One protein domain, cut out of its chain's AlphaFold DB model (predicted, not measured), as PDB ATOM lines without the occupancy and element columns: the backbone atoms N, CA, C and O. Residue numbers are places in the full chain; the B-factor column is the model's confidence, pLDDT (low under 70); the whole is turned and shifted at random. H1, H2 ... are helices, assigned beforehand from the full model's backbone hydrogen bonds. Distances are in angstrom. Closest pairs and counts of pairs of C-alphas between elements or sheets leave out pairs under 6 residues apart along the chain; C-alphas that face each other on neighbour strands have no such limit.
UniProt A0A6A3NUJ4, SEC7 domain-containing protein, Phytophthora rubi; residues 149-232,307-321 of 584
ATOM      1  N   ASN A 149     -19.609 -21.347 270.909       91.38
ATOM      2  CA  ASN A 149     -19.026 -20.121 270.358       91.38
ATOM      3  C   ASN A 149     -17.810 -19.640 271.187       91.38
ATOM      4  O   ASN A 149     -17.810 -18.498 271.654       91.38
ATOM      5  N   PRO A 150     -16.764 -20.469 271.382       85.94
ATOM      6  CA  PRO A 150     -15.622 -20.121 272.236       85.94
ATOM      7  C   PRO A 150     -14.805 -18.930 271.705       85.94
ATOM      8  O   PRO A 150     -14.196 -18.208 272.487       85.94
ATOM      9  N   ASP A 151     -14.832 -18.691 270.391       85.75
ATOM     10  CA  ASP A 151     -14.134 -17.581 269.725       85.75
ATOM     11  C   ASP A 151     -14.972 -16.277 269.677       85.75
ATOM     12  O   ASP A 151     -14.652 -15.341 268.941       85.75
ATOM     13  N   CYS A 152     -16.078 -16.197 270.428       86.00
ATOM     14  CA  CYS A 152     -16.964 -15.031 270.454       86.00
ATOM     15  C   CYS A 152     -16.323 -13.843 271.196       86.00
ATOM     16  O   CYS A 152     -16.478 -13.691 272.407       86.00
ATOM     17  N   GLU A 153     -15.664 -12.940 270.461       85.19
ATOM     18  CA  GLU A 153     -15.064 -11.715 271.022       85.19
ATOM     19  C   GLU A 153     -16.060 -10.829 271.798       85.19
ATOM     20  O   GLU A 153     -15.652 -10.030 272.640       85.19
ATOM     21  N   GLN A 154     -17.363 -10.938 271.512       87.12
ATOM     22  CA  GLN A 154     -18.406 -10.174 272.197       87.12
ATOM     23  C   GLN A 154     -18.818 -10.787 273.544       87.12
ATOM     24  O   GLN A 154     -19.312 -10.058 274.400       87.12
ATOM     25  N   CYS A 155     -18.623 -12.095 273.738       85.81
ATOM     26  CA  CYS A 155     -18.981 -12.828 274.953       85.81
ATOM     27  C   CYS A 155     -17.861 -13.831 275.307       85.81
ATOM     28  O   CYS A 155     -18.011 -15.027 275.049       85.81
ATOM     29  N   PRO A 156     -16.736 -13.358 275.873       84.62
ATOM     30  CA  PRO A 156     -15.492 -14.127 275.976       84.62
ATOM     31  C   PRO A 156     -15.460 -15.163 277.114       84.62
ATOM     32  O   PRO A 156     -14.468 -15.875 277.247       84.62
ATOM     33  N   THR A 157     -16.492 -15.230 277.960       87.62
ATOM     34  CA  THR A 157     -16.591 -16.149 279.107       87.62
ATOM     35  C   THR A 157     -18.030 -16.646 279.282       87.62
ATOM     36  O   THR A 157     -18.984 -15.997 278.847       87.62
ATOM     37  N   GLU A 158     -18.204 -17.789 279.954       89.06
ATOM     38  CA  GLU A 158     -19.527 -18.299 280.357       89.06
ATOM     39  C   GLU A 158     -20.259 -17.294 281.271       89.06
ATOM     40  O   GLU A 158     -21.445 -17.018 281.069       89.06
ATOM     41  N   ASP A 159     -19.528 -16.666 282.198       85.06
ATOM     42  CA  ASP A 159     -20.042 -15.652 283.128       85.06
ATOM     43  C   ASP A 159     -20.551 -14.390 282.404       85.06
ATOM     44  O   ASP A 159     -21.605 -13.854 282.769       85.06
ATOM     45  N   ALA A 160     -19.889 -13.962 281.321       88.56
ATOM     46  CA  ALA A 160     -20.347 -12.864 280.469       88.56
ATOM     47  C   ALA A 160     -21.690 -13.184 279.799       88.56
ATOM     48  O   ALA A 160     -22.608 -12.361 279.801       88.56
ATOM     49  N   VAL A 161     -21.826 -14.394 279.241       91.56
ATOM     50  CA  VAL A 161     -23.063 -14.848 278.581       91.56
ATOM     51  C   VAL A 161     -24.207 -14.933 279.593       91.56
ATOM     52  O   VAL A 161     -25.311 -14.458 279.313       91.56
ATOM     53  N   TYR A 162     -23.947 -15.483 280.783       88.75
ATOM     54  CA  TYR A 162     -24.915 -15.562 281.878       88.75
ATOM     55  C   TYR A 162     -25.363 -14.167 282.343       88.75
ATOM     56  O   TYR A 162     -26.563 -13.871 282.375       88.75
ATOM     57  N   THR A 163     -24.409 -13.278 282.630       85.69
ATOM     58  CA  THR A 163     -24.677 -11.907 283.095       85.69
ATOM     59  C   THR A 163     -25.455 -11.111 282.048       85.69
ATOM     60  O   THR A 163     -26.384 -10.370 282.389       85.69
ATOM     61  N   LEU A 164     -25.144 -11.298 280.760       91.31
ATOM     62  CA  LEU A 164     -25.860 -10.659 279.658       91.31
ATOM     63  C   LEU A 164     -27.288 -11.199 279.525       91.31
ATOM     64  O   LEU A 164     -28.217 -10.406 279.381       91.31
ATOM     65  N   ALA A 165     -27.490 -12.514 279.640       90.75
ATOM     66  CA  ALA A 165     -28.816 -13.128 279.565       90.75
ATOM     67  C   ALA A 165     -29.724 -12.678 280.715       90.75
ATOM     68  O   ALA A 165     -30.883 -12.323 280.487       90.75
ATOM     69  N   PHE A 166     -29.180 -12.594 281.931       84.38
ATOM     70  CA  PHE A 166     -29.898 -12.067 283.089       84.38
ATOM     71  C   PHE A 166     -30.245 -10.579 282.914       84.38
ATOM     72  O   PHE A 166     -31.396 -10.174 283.098       84.38
ATOM     73  N   SER A 167     -29.279  -9.764 282.473       86.06
ATOM     74  CA  SER A 167     -29.475  -8.329 282.209       86.06
ATOM     75  C   SER A 167     -30.533  -8.075 281.131       86.06
ATOM     76  O   SER A 167     -31.365  -7.177 281.267       86.06
ATOM     77  N   VAL A 168     -30.539  -8.886 280.069       90.50
ATOM     78  CA  VAL A 168     -31.529  -8.821 278.987       90.50
ATOM     79  C   VAL A 168     -32.921  -9.246 279.458       90.50
ATOM     80  O   VAL A 168     -33.901  -8.626 279.051       90.50
ATOM     81  N   LEU A 169     -33.044 -10.243 280.340       84.88
ATOM     82  CA  LEU A 169     -34.343 -10.655 280.885       84.88
ATOM     83  C   LEU A 169     -34.969  -9.556 281.769       84.88
ATOM     84  O   LEU A 169     -36.176  -9.296 281.689       84.88
ATOM     85  N   LEU A 170     -34.142  -8.845 282.545       81.62
ATOM     86  CA  LEU A 170     -34.556  -7.642 283.277       81.62
ATOM     87  C   LEU A 170     -34.971  -6.510 282.322       81.62
ATOM     88  O   LEU A 170     -36.053  -5.944 282.486       81.62
ATOM     89  N   LEU A 171     -34.167  -6.227 281.288       85.62
ATOM     90  CA  LEU A 171     -34.495  -5.233 280.259       85.62
ATOM     91  C   LEU A 171     -35.801  -5.567 279.527       85.62
ATOM     92  O   LEU A 171     -36.610  -4.673 279.317       85.62
ATOM     93  N   ASN A 172     -36.043  -6.828 279.160       83.56
ATOM     94  CA  ASN A 172     -37.280  -7.240 278.493       83.56
ATOM     95  C   ASN A 172     -38.509  -6.932 279.366       83.56
ATOM     96  O   ASN A 172     -39.524  -6.443 278.872       83.56
ATOM     97  N   THR A 173     -38.384  -7.154 280.676       74.19
ATOM     98  CA  THR A 173     -39.437  -6.864 281.657       74.19
ATOM     99  C   THR A 173     -39.695  -5.361 281.790       74.19
ATOM    100  O   THR A 173     -40.847  -4.937 281.794       74.19
ATOM    101  N   ASP A 174     -38.653  -4.534 281.847       76.88
ATOM    102  CA  ASP A 174     -38.768  -3.069 281.888       76.88
ATOM    103  C   ASP A 174     -39.341  -2.488 280.575       76.88
ATOM    104  O   ASP A 174     -40.359  -1.780 280.559       76.88
ATOM    105  N   ALA A 175     -38.732  -2.864 279.448       78.62
ATOM    106  CA  ALA A 175     -39.025  -2.337 278.124       78.62
ATOM    107  C   ALA A 175     -40.452  -2.656 277.662       78.62
ATOM    108  O   ALA A 175     -41.113  -1.782 277.092       78.62
ATOM    109  N   HIS A 176     -40.972  -3.852 277.965       79.38
ATOM    110  CA  HIS A 176     -42.259  -4.330 277.437       79.38
ATOM    111  C   HIS A 176     -43.414  -4.335 278.439       79.38
ATOM    112  O   HIS A 176     -44.560  -4.480 278.023       79.38
ATOM    113  N   ASN A 177     -43.180  -4.065 279.728       74.69
ATOM    114  CA  ASN A 177     -44.273  -3.904 280.690       74.69
ATOM    115  C   ASN A 177     -45.152  -2.680 280.325       74.69
ATOM    116  O   ASN A 177     -44.645  -1.549 280.303       74.69
ATOM    117  N   PRO A 178     -46.465  -2.855 280.058       69.38
ATOM    118  CA  PRO A 178     -47.363  -1.758 279.685       69.38
ATOM    119  C   PRO A 178     -47.754  -0.873 280.878       69.38
ATOM    120  O   PRO A 178     -48.228   0.245 280.686       69.38
ATOM    121  N   ARG A 179     -47.552  -1.346 282.116       67.81
ATOM    122  CA  ARG A 179     -47.848  -0.598 283.351       67.81
ATOM    123  C   ARG A 179     -46.752   0.410 283.703       67.81
ATOM    124  O   ARG A 179     -47.011   1.330 284.472       67.81
ATOM    125  N   LEU A 180     -45.546   0.249 283.153       67.62
ATOM    126  CA  LEU A 180     -44.423   1.155 283.386       67.62
ATOM    127  C   LEU A 180     -44.454   2.310 282.375       67.62
ATOM    128  O   LEU A 180     -44.376   2.105 281.162       67.62
ATOM    129  N   ALA A 181     -44.567   3.545 282.867       66.00
ATOM    130  CA  ALA A 181     -44.576   4.727 282.007       66.00
ATOM    131  C   ALA A 181     -43.211   4.916 281.321       66.00
ATOM    132  O   ALA A 181     -42.174   4.767 281.960       66.00
ATOM    133  N   ARG A 182     -43.202   5.318 280.038       73.81
ATOM    134  CA  ARG A 182     -41.973   5.429 279.215       73.81
ATOM    135  C   ARG A 182     -40.828   6.213 279.870       73.81
ATOM    136  O   ARG A 182     -39.680   5.857 279.665       73.81
ATOM    137  N   LYS A 183     -41.136   7.246 280.665       66.56
ATOM    138  CA  LYS A 183     -40.143   8.079 281.371       66.56
ATOM    139  C   LYS A 183     -39.374   7.362 282.493       66.56
ATOM    140  O   LYS A 183     -38.407   7.916 282.992       66.56
ATOM    141  N   PHE A 184     -39.837   6.185 282.912       72.62
ATOM    142  CA  PHE A 184     -39.203   5.351 283.936       72.62
ATOM    143  C   PHE A 184     -38.559   4.088 283.357       72.62
ATOM    144  O   PHE A 184     -38.008   3.303 284.120       72.62
ATOM    145  N   LYS A 185     -38.642   3.880 282.035       77.94
ATOM    146  CA  LYS A 185     -37.993   2.746 281.374       77.94
ATOM    147  C   LYS A 185     -36.495   2.989 281.282       77.94
ATOM    148  O   LYS A 185     -36.061   4.106 280.996       77.94
ATOM    149  N   MET A 186     -35.728   1.936 281.524       79.56
ATOM    150  CA  MET A 186     -34.272   1.933 281.509       79.56
ATOM    151  C   MET A 186     -33.766   2.409 280.144       79.56
ATOM    152  O   MET A 186     -34.123   1.829 279.124       79.56
ATOM    153  N   THR A 187     -32.935   3.454 280.101       88.56
ATOM    154  CA  THR A 187     -32.333   3.910 278.839       88.56
ATOM    155  C   THR A 187     -31.152   3.025 278.429       88.56
ATOM    156  O   THR A 187     -30.611   2.259 279.228       88.56
ATOM    157  N   ARG A 188     -30.672   3.180 277.188       92.44
ATOM    158  CA  ARG A 188     -29.476   2.482 276.678       92.44
ATOM    159  C   ARG A 188     -28.236   2.716 277.549       92.44
ATOM    160  O   ARG A 188     -27.446   1.799 277.753       92.44
ATOM    161  N   ALA A 189     -28.075   3.935 278.072       87.19
ATOM    162  CA  ALA A 189     -26.976   4.287 278.968       87.19
ATOM    163  C   ALA A 189     -27.145   3.646 280.356       87.19
ATOM    164  O   ALA A 189     -26.169   3.184 280.946       87.19
ATOM    165  N   ASP A 190     -28.382   3.568 280.853       83.25
ATOM    166  CA  ASP A 190     -28.690   2.899 282.117       83.25
ATOM    167  C   ASP A 190     -28.451   1.391 282.029       83.25
ATOM    168  O   ASP A 190     -27.857   0.828 282.942       83.25
ATOM    169  N   PHE A 191     -28.830   0.746 280.920       86.50
ATOM    170  CA  PHE A 191     -28.577  -0.678 280.687       86.50
ATOM    171  C   PHE A 191     -27.080  -1.014 280.724       86.50
ATOM    172  O   PHE A 191     -26.678  -1.902 281.473       86.50
ATOM    173  N   ILE A 192     -26.250  -0.269 279.984       87.69
ATOM    174  CA  ILE A 192     -24.787  -0.462 279.962       87.69
ATOM    175  C   ILE A 192     -24.193  -0.256 281.365       87.69
ATOM    176  O   ILE A 192     -23.438  -1.094 281.855       87.69
ATOM    177  N   ARG A 193     -24.586   0.821 282.058       82.00
ATOM    178  CA  ARG A 193     -24.130   1.112 283.426       82.00
ATOM    179  C   ARG A 193     -24.555   0.034 284.428       82.00
ATOM    180  O   ARG A 193     -23.787  -0.297 285.328       82.00
ATOM    181  N   ASN A 194     -25.767  -0.499 284.292       80.75
ATOM    182  CA  ASN A 194     -26.289  -1.549 285.163       80.75
ATOM    183  C   ASN A 194     -25.586  -2.890 284.905       80.75
ATOM    184  O   ASN A 194     -25.245  -3.563 285.871       80.75
ATOM    185  N   TYR A 195     -25.292  -3.233 283.644       83.75
ATOM    186  CA  TYR A 195     -24.507  -4.420 283.288       83.75
ATOM    187  C   TYR A 195     -23.129  -4.411 283.970       83.75
ATOM    188  O   TYR A 195     -22.789  -5.350 284.687       83.75
ATOM    189  N   HIS A 196     -22.363  -3.319 283.844       79.50
ATOM    190  CA  HIS A 196     -21.021  -3.228 284.445       79.50
ATOM    191  C   HIS A 196     -21.037  -3.345 285.973       79.50
ATOM    192  O   HIS A 196     -20.112  -3.897 286.561       79.50
ATOM    193  N   ARG A 197     -22.111  -2.883 286.628       71.19
ATOM    194  CA  ARG A 197     -22.303  -3.027 288.083       71.19
ATOM    195  C   ARG A 197     -22.587  -4.468 288.521       71.19
ATOM    196  O   ARG A 197     -22.309  -4.801 289.669       71.19
ATOM    197  N   LEU A 198     -23.111  -5.320 287.636       67.38
ATOM    198  CA  LEU A 198     -23.311  -6.747 287.913       67.38
ATOM    199  C   LEU A 198     -21.995  -7.543 287.829       67.38
ATOM    200  O   LEU A 198     -21.843  -8.511 288.568       67.38
ATOM    201  N   GLY A 199     -21.031  -7.099 287.009       56.44
ATOM    202  CA  GLY A 199     -19.708  -7.730 286.843       56.44
ATOM    203  C   GLY A 199     -18.721  -7.553 288.014       56.44
ATOM    204  O   GLY A 199     -17.701  -8.236 288.062       56.44
ATOM    205  N   GLY A 200     -19.028  -6.684 288.983       50.78
ATOM    206  CA  GLY A 200     -18.294  -6.548 290.249       50.78
ATOM    207  C   GLY A 200     -17.105  -5.572 290.257       50.78
ATOM    208  O   GLY A 200     -16.443  -5.320 289.257       50.78
ATOM    209  N   GLU A 201     -16.793  -5.037 291.442       43.94
ATOM    210  CA  GLU A 201     -15.733  -4.031 291.678       43.94
ATOM    211  C   GLU A 201     -14.338  -4.653 291.952       43.94
ATOM    212  O   GLU A 201     -13.439  -4.019 292.501       43.94
ATOM    213  N   GLY A 202     -14.144  -5.928 291.599       43.25
ATOM    214  CA  GLY A 202     -13.072  -6.797 292.106       43.25
ATOM    215  C   GLY A 202     -11.691  -6.705 291.440       43.25
ATOM    216  O   GLY A 202     -10.949  -7.682 291.488       43.25
ATOM    217  N   GLY A 203     -11.320  -5.593 290.798       39.34
ATOM    218  CA  GLY A 203      -9.953  -5.352 290.289       39.34
ATOM    219  C   GLY A 203      -9.457  -6.222 289.113       39.34
ATOM    220  O   GLY A 203      -8.448  -5.879 288.496       39.34
ATOM    221  N   SER A 204     -10.153  -7.299 288.740       41.03
ATOM    222  CA  SER A 204      -9.919  -8.066 287.507       41.03
ATOM    223  C   SER A 204     -10.537  -7.336 286.311       41.03
ATOM    224  O   SER A 204     -11.669  -7.591 285.909       41.03
ATOM    225  N   ALA A 205      -9.801  -6.360 285.783       42.94
ATOM    226  CA  ALA A 205     -10.315  -5.368 284.848       42.94
ATOM    227  C   ALA A 205     -10.774  -5.927 283.485       42.94
ATOM    228  O   ALA A 205      -9.946  -6.140 282.597       42.94
ATOM    229  N   ARG A 206     -12.097  -5.997 283.272       49.00
ATOM    230  CA  ARG A 206     -12.762  -5.591 282.015       49.00
ATOM    231  C   ARG A 206     -14.292  -5.633 282.127       49.00
ATOM    232  O   ARG A 206     -14.815  -6.530 282.776       49.00
ATOM    233  N   PRO A 207     -15.019  -4.785 281.380       54.06
ATOM    234  CA  PRO A 207     -16.241  -5.234 280.731       54.06
ATOM    235  C   PRO A 207     -15.914  -6.455 279.873       54.06
ATOM    236  O   PRO A 207     -15.178  -6.338 278.890       54.06
ATOM    237  N   GLU A 208     -16.407  -7.630 280.254       68.88
ATOM    238  CA  GLU A 208     -16.248  -8.828 279.423       68.88
ATOM    239  C   GLU A 208     -16.970  -8.647 278.078       68.88
ATOM    240  O   GLU A 208     -16.465  -9.060 277.040       68.88
ATOM    241  N   VAL A 209     -18.104  -7.941 278.092       85.44
ATOM    242  CA  VAL A 209     -18.878  -7.572 276.904       85.44
ATOM    243  C   VAL A 209     -18.629  -6.094 276.557       85.44
ATOM    244  O   VAL A 209     -18.829  -5.233 277.418       85.44
ATOM    245  N   PRO A 210     -18.241  -5.747 275.313       90.25
ATOM    246  CA  PRO A 210     -18.037  -4.353 274.909       90.25
ATOM    247  C   PRO A 210     -19.325  -3.508 274.925       90.25
ATOM    248  O   PRO A 210     -20.354  -3.933 274.401       90.25
ATOM    249  N   ASP A 211     -19.249  -2.253 275.384       90.44
ATOM    250  CA  ASP A 211     -20.361  -1.276 275.400       90.44
ATOM    251  C   ASP A 211     -21.083  -1.127 274.052       90.44
ATOM    252  O   ASP A 211     -22.303  -0.954 273.990       90.44
ATOM    253  N   GLY A 212     -20.328  -1.210 272.952       91.94
ATOM    254  CA  GLY A 212     -20.876  -1.175 271.599       91.94
ATOM    255  C   GLY A 212     -21.809  -2.351 271.302       91.94
ATOM    256  O   GLY A 212     -22.785  -2.167 270.576       91.94
ATOM    257  N   TYR A 213     -21.541  -3.527 271.878       93.62
ATOM    258  CA  TYR A 213     -22.378  -4.721 271.764       93.62
ATOM    259  C   TYR A 213     -23.531  -4.704 272.771       93.62
ATOM    260  O   TYR A 213     -24.672  -4.899 272.368       93.62
ATOM    261  N   LEU A 214     -23.280  -4.339 274.038       92.50
ATOM    262  CA  LEU A 214     -24.338  -4.121 275.041       92.50
ATOM    263  C   LEU A 214     -25.421  -3.170 274.515       92.50
ATOM    264  O   LEU A 214     -26.617  -3.436 274.621       92.50
ATOM    265  N   GLY A 215     -24.998  -2.076 273.885       93.88
ATOM    266  CA  GLY A 215     -25.901  -1.131 273.253       93.88
ATOM    267  C   GLY A 215     -26.688  -1.709 272.069       93.88
ATOM    268  O   GLY A 215     -27.867  -1.400 271.942       93.88
ATOM    269  N   GLN A 216     -26.084  -2.572 271.242       94.81
ATOM    270  CA  GLN A 216     -26.805  -3.289 270.177       94.81
ATOM    271  C   GLN A 216     -27.838  -4.260 270.758       94.81
ATOM    272  O   GLN A 216     -28.977  -4.281 270.298       94.81
ATOM    273  N   CYS A 217     -27.484  -5.016 271.804       93.69
ATOM    274  CA  CYS A 217     -28.426  -5.875 272.520       93.69
ATOM    275  C   CYS A 217     -29.606  -5.064 273.070       93.69
ATOM    276  O   CYS A 217     -30.750  -5.478 272.898       93.69
ATOM    277  N   TYR A 218     -29.359  -3.891 273.661       94.56
ATOM    278  CA  TYR A 218     -30.431  -3.001 274.111       94.56
ATOM    279  C   TYR A 218     -31.382  -2.630 272.964       94.56
ATOM    280  O   TYR A 218     -32.589  -2.838 273.074       94.56
ATOM    281  N   ASP A 219     -30.846  -2.146 271.840       95.19
ATOM    282  CA  ASP A 219     -31.648  -1.711 270.691       95.19
ATOM    283  C   ASP A 219     -32.477  -2.887 270.101       95.19
ATOM    284  O   ASP A 219     -33.659  -2.737 269.766       95.19
ATOM    285  N   LEU A 220     -31.906  -4.098 270.061       93.69
ATOM    286  CA  LEU A 220     -32.571  -5.330 269.612       93.69
ATOM    287  C   LEU A 220     -33.662  -5.823 270.582       93.69
ATOM    288  O   LEU A 220     -34.738  -6.229 270.142       93.69
ATOM    289  N   PHE A 221     -33.424  -5.802 271.895       90.31
ATOM    290  CA  PHE A 221     -34.394  -6.291 272.886       90.31
ATOM    291  C   PHE A 221     -35.487  -5.273 273.230       90.31
ATOM    292  O   PHE A 221     -36.606  -5.679 273.537       90.31
ATOM    293  N   VAL A 222     -35.237  -3.970 273.087       90.88
ATOM    294  CA  VAL A 222     -36.282  -2.936 273.200       90.88
ATOM    295  C   VAL A 222     -37.177  -2.893 271.958       90.88
ATOM    296  O   VAL A 222     -38.380  -2.677 272.089       90.88
ATOM    297  N   SER A 223     -36.638  -3.126 270.757       90.62
ATOM    298  CA  SER A 223     -37.443  -3.108 269.523       90.62
ATOM    299  C   SER A 223     -38.392  -4.305 269.386       90.62
ATOM    300  O   SER A 223     -39.479  -4.157 268.827       90.62
ATOM    301  N   ALA A 224     -38.027  -5.472 269.925       84.31
ATOM    302  CA  ALA A 224     -38.869  -6.664 269.917       84.31
ATOM    303  C   ALA A 224     -38.801  -7.421 271.249       84.31
ATOM    304  O   ALA A 224     -37.740  -7.932 271.617       84.31
ATOM    305  N   ALA A 225     -39.945  -7.578 271.921       80.19
ATOM    306  CA  ALA A 225     -40.070  -8.433 273.104       80.19
ATOM    307  C   ALA A 225     -39.579  -9.862 272.829       80.19
ATOM    308  O   ALA A 225     -39.675 -10.360 271.700       80.19
ATOM    309  N   ILE A 226     -39.066 -10.535 273.856       80.31
ATOM    310  CA  ILE A 226     -38.915 -11.991 273.838       80.31
ATOM    311  C   ILE A 226     -40.329 -12.562 273.745       80.31
ATOM    312  O   ILE A 226     -41.157 -12.324 274.616       80.31
ATOM    313  N   LYS A 227     -40.611 -13.263 272.646       74.25
ATOM    314  CA  LYS A 227     -41.897 -13.912 272.399       74.25
ATOM    315  C   LYS A 227     -41.705 -15.415 272.386       74.25
ATOM    316  O   LYS A 227     -40.733 -15.917 271.818       74.25
ATOM    317  N   ARG A 228     -42.686 -16.122 272.929       67.75
ATOM    318  CA  ARG A 228     -42.843 -17.555 272.709       67.75
ATOM    319  C   ARG A 228     -43.095 -17.896 271.244       67.75
ATOM    320  O   ARG A 228     -43.660 -17.101 270.494       67.75
ATOM    321  N   ILE A 229     -42.761 -19.130 270.867       60.03
ATOM    322  CA  ILE A 229     -43.352 -19.739 269.677       60.03
ATOM    323  C   ILE A 229     -44.804 -20.070 270.025       60.03
ATOM    324  O   ILE A 229     -45.070 -20.996 270.793       60.03
ATOM    325  N   GLU A 230     -45.745 -19.324 269.446       49.38
ATOM    326  CA  GLU A 230     -47.155 -19.708 269.428       49.38
ATOM    327  C   GLU A 230     -47.289 -21.040 268.681       49.38
ATOM    328  O   GLU A 230     -47.335 -21.102 267.449       49.38
ATOM    329  N   ARG A 231     -47.342 -22.140 269.437       52.97
ATOM    330  CA  ARG A 231     -47.755 -23.436 268.904       52.97
ATOM    331  C   ARG A 231     -49.237 -23.312 268.574       52.97
ATOM    332  O   ARG A 231     -50.072 -23.434 269.469       52.97
ATOM    333  N   LYS A 232     -49.553 -23.011 267.307       39.84
ATOM    334  CA  LYS A 232     -50.936 -22.928 266.819       39.84
ATOM    335  C   LYS A 232     -51.684 -24.168 267.337       39.84
ATOM    336  O   LYS A 232     -51.211 -25.277 267.062       39.84
ATOM    337  N   GLY A 307     -39.361 -14.525 296.273       31.50
ATOM    338  CA  GLY A 307     -39.425 -13.712 295.035       31.50
ATOM    339  C   GLY A 307     -40.698 -13.740 294.167       31.50
ATOM    340  O   GLY A 307     -40.648 -13.294 293.022       31.50
ATOM    341  N   SER A 308     -41.839 -14.247 294.651       36.88
ATOM    342  CA  SER A 308     -42.997 -14.609 293.799       36.88
ATOM    343  C   SER A 308     -43.604 -13.480 292.944       36.88
ATOM    344  O   SER A 308     -44.060 -13.741 291.833       36.88
ATOM    345  N   ALA A 309     -43.608 -12.227 293.413       32.50
ATOM    346  CA  ALA A 309     -44.240 -11.108 292.697       32.50
ATOM    347  C   ALA A 309     -43.427 -10.587 291.494       32.50
ATOM    348  O   ALA A 309     -43.987 -10.060 290.535       32.50
ATOM    349  N   ILE A 310     -42.102 -10.730 291.545       34.62
ATOM    350  CA  ILE A 310     -41.164 -10.233 290.524       34.62
ATOM    351  C   ILE A 310     -41.209 -11.144 289.305       34.62
ATOM    352  O   ILE A 310     -41.303 -10.702 288.162       34.62
ATOM    353  N   LEU A 311     -41.197 -12.439 289.593       40.97
ATOM    354  CA  LEU A 311     -41.173 -13.518 288.625       40.97
ATOM    355  C   LEU A 311     -42.466 -13.503 287.804       40.97
ATOM    356  O   LEU A 311     -42.401 -13.610 286.588       40.97
ATOM    357  N   ALA A 312     -43.611 -13.197 288.421       38.31
ATOM    358  CA  ALA A 312     -44.866 -12.962 287.704       38.31
ATOM    359  C   ALA A 312     -44.780 -11.846 286.634       38.31
ATOM    360  O   ALA A 312     -45.384 -11.984 285.572       38.31
ATOM    361  N   ASN A 313     -44.017 -10.768 286.867       40.03
ATOM    362  CA  ASN A 313     -43.821  -9.710 285.864       40.03
ATOM    363  C   ASN A 313     -42.838 -10.127 284.760       40.03
ATOM    364  O   ASN A 313     -43.063  -9.786 283.602       40.03
ATOM    365  N   ILE A 314     -41.779 -10.872 285.105       43.81
ATOM    366  CA  ILE A 314     -40.834 -11.434 284.126       43.81
ATOM    367  C   ILE A 314     -41.573 -12.390 283.177       43.81
ATOM    368  O   ILE A 314     -41.427 -12.283 281.961       43.81
ATOM    369  N   LEU A 315     -42.431 -13.264 283.716       46.59
ATOM    370  CA  LEU A 315     -43.251 -14.175 282.915       46.59
ATOM    371  C   LEU A 315     -44.250 -13.427 282.029       46.59
ATOM    372  O   LEU A 315     -44.276 -13.672 280.829       46.59
ATOM    373  N   ALA A 316     -44.984 -12.447 282.562       45.47
ATOM    374  CA  ALA A 316     -45.927 -11.643 281.773       45.47
ATOM    375  C   ALA A 316     -45.270 -10.798 280.654       45.47
ATOM    376  O   ALA A 316     -45.971 -10.279 279.788       45.47
ATOM    377  N   ALA A 317     -43.941 -10.633 280.668       48.22
ATOM    378  CA  ALA A 317     -43.178  -9.966 279.610       48.22
ATOM    379  C   ALA A 317     -42.541 -10.938 278.592       48.22
ATOM    380  O   ALA A 317     -42.088 -10.495 277.535       48.22
ATOM    381  N   VAL A 318     -42.486 -12.238 278.902       50.78
ATOM    382  CA  VAL A 318     -42.067 -13.325 277.990       50.78
ATOM    383  C   VAL A 318     -43.286 -13.971 277.312       50.78
ATOM    384  O   VAL A 318     -43.219 -14.363 276.146       50.78
ATOM    385  N   ASP A 319     -44.418 -13.988 278.019       46.78
ATOM    386  CA  ASP A 319     -45.747 -14.376 277.552       46.78
ATOM    387  C   ASP A 319     -46.662 -13.141 277.449       46.78
ATOM    388  O   ASP A 319     -47.448 -12.872 278.363       46.78
ATOM    389  N   PRO A 320     -46.583 -12.353 276.359       39.94
ATOM    390  CA  PRO A 320     -47.492 -11.232 276.156       39.94
ATOM    391  C   PRO A 320     -48.917 -11.744 275.892       39.94
ATOM    392  O   PRO A 320     -49.224 -12.189 274.785       39.94
ATOM    393  N   GLU A 321     -49.799 -11.669 276.894       33.69
ATOM    394  CA  GLU A 321     -51.218 -12.004 276.707       33.69
ATOM    395  C   GLU A 321     -51.856 -11.121 275.612       33.69
ATOM    396  O   GLU A 321     -51.655  -9.899 275.601       33.69
TER     397      GLU A 321
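Overview. This is residues 149 to 232 and 307 to 321 of the 584 residues of the protein "SEC7 domain-containing protein" of Phytophthora rubi (UniProt A0A6A3NUJ4). Crossed helices H1, H2 and H3 form a triangle, each touching the other two, while H4 makes a corner with the last part of H1. Residues 200 to 205 stick out. The printed part has 99 residues, four named helices in order H1 to H4 and no named strand: all helix, compact, radius of gyration of the C-alphas 14.6 A, spans 43 by 33 by 27 A.

Arrangement. H1, residues 158 to 176, is the hub. Its residues 163 to 171 alone touch H2, residues 188 to 198, in a helical hairpin (closest C-alphas Ser 167 and Tyr 195, 6.4 A). Its residues 169 to 176 alone touch H4, residues 308 to 318, about perpendicular at 84 degrees (Thr 173 and Ala 317, 5.3 A). H3, residues 211 to 223, touches H2 at a steep tilt of 61 degrees (Arg 188 and Tyr 218, 6.1 A). Every O i to N i+4 pair is within hydrogen-bond range in H1, H2 and H3; H4 has 6 of 7.

Along the chain. H1 spans 26.8 A from C-alpha 158 (-19.527, -18.299, 280.357); H4 ends at C-alpha 318 (-42.067, -13.325, 277.990).

Size, cuts and confidence. Residues 233 to 306 are not printed, a 31.8 A gap between C-alphas 232 and 307. H4 has mean pLDDT 42.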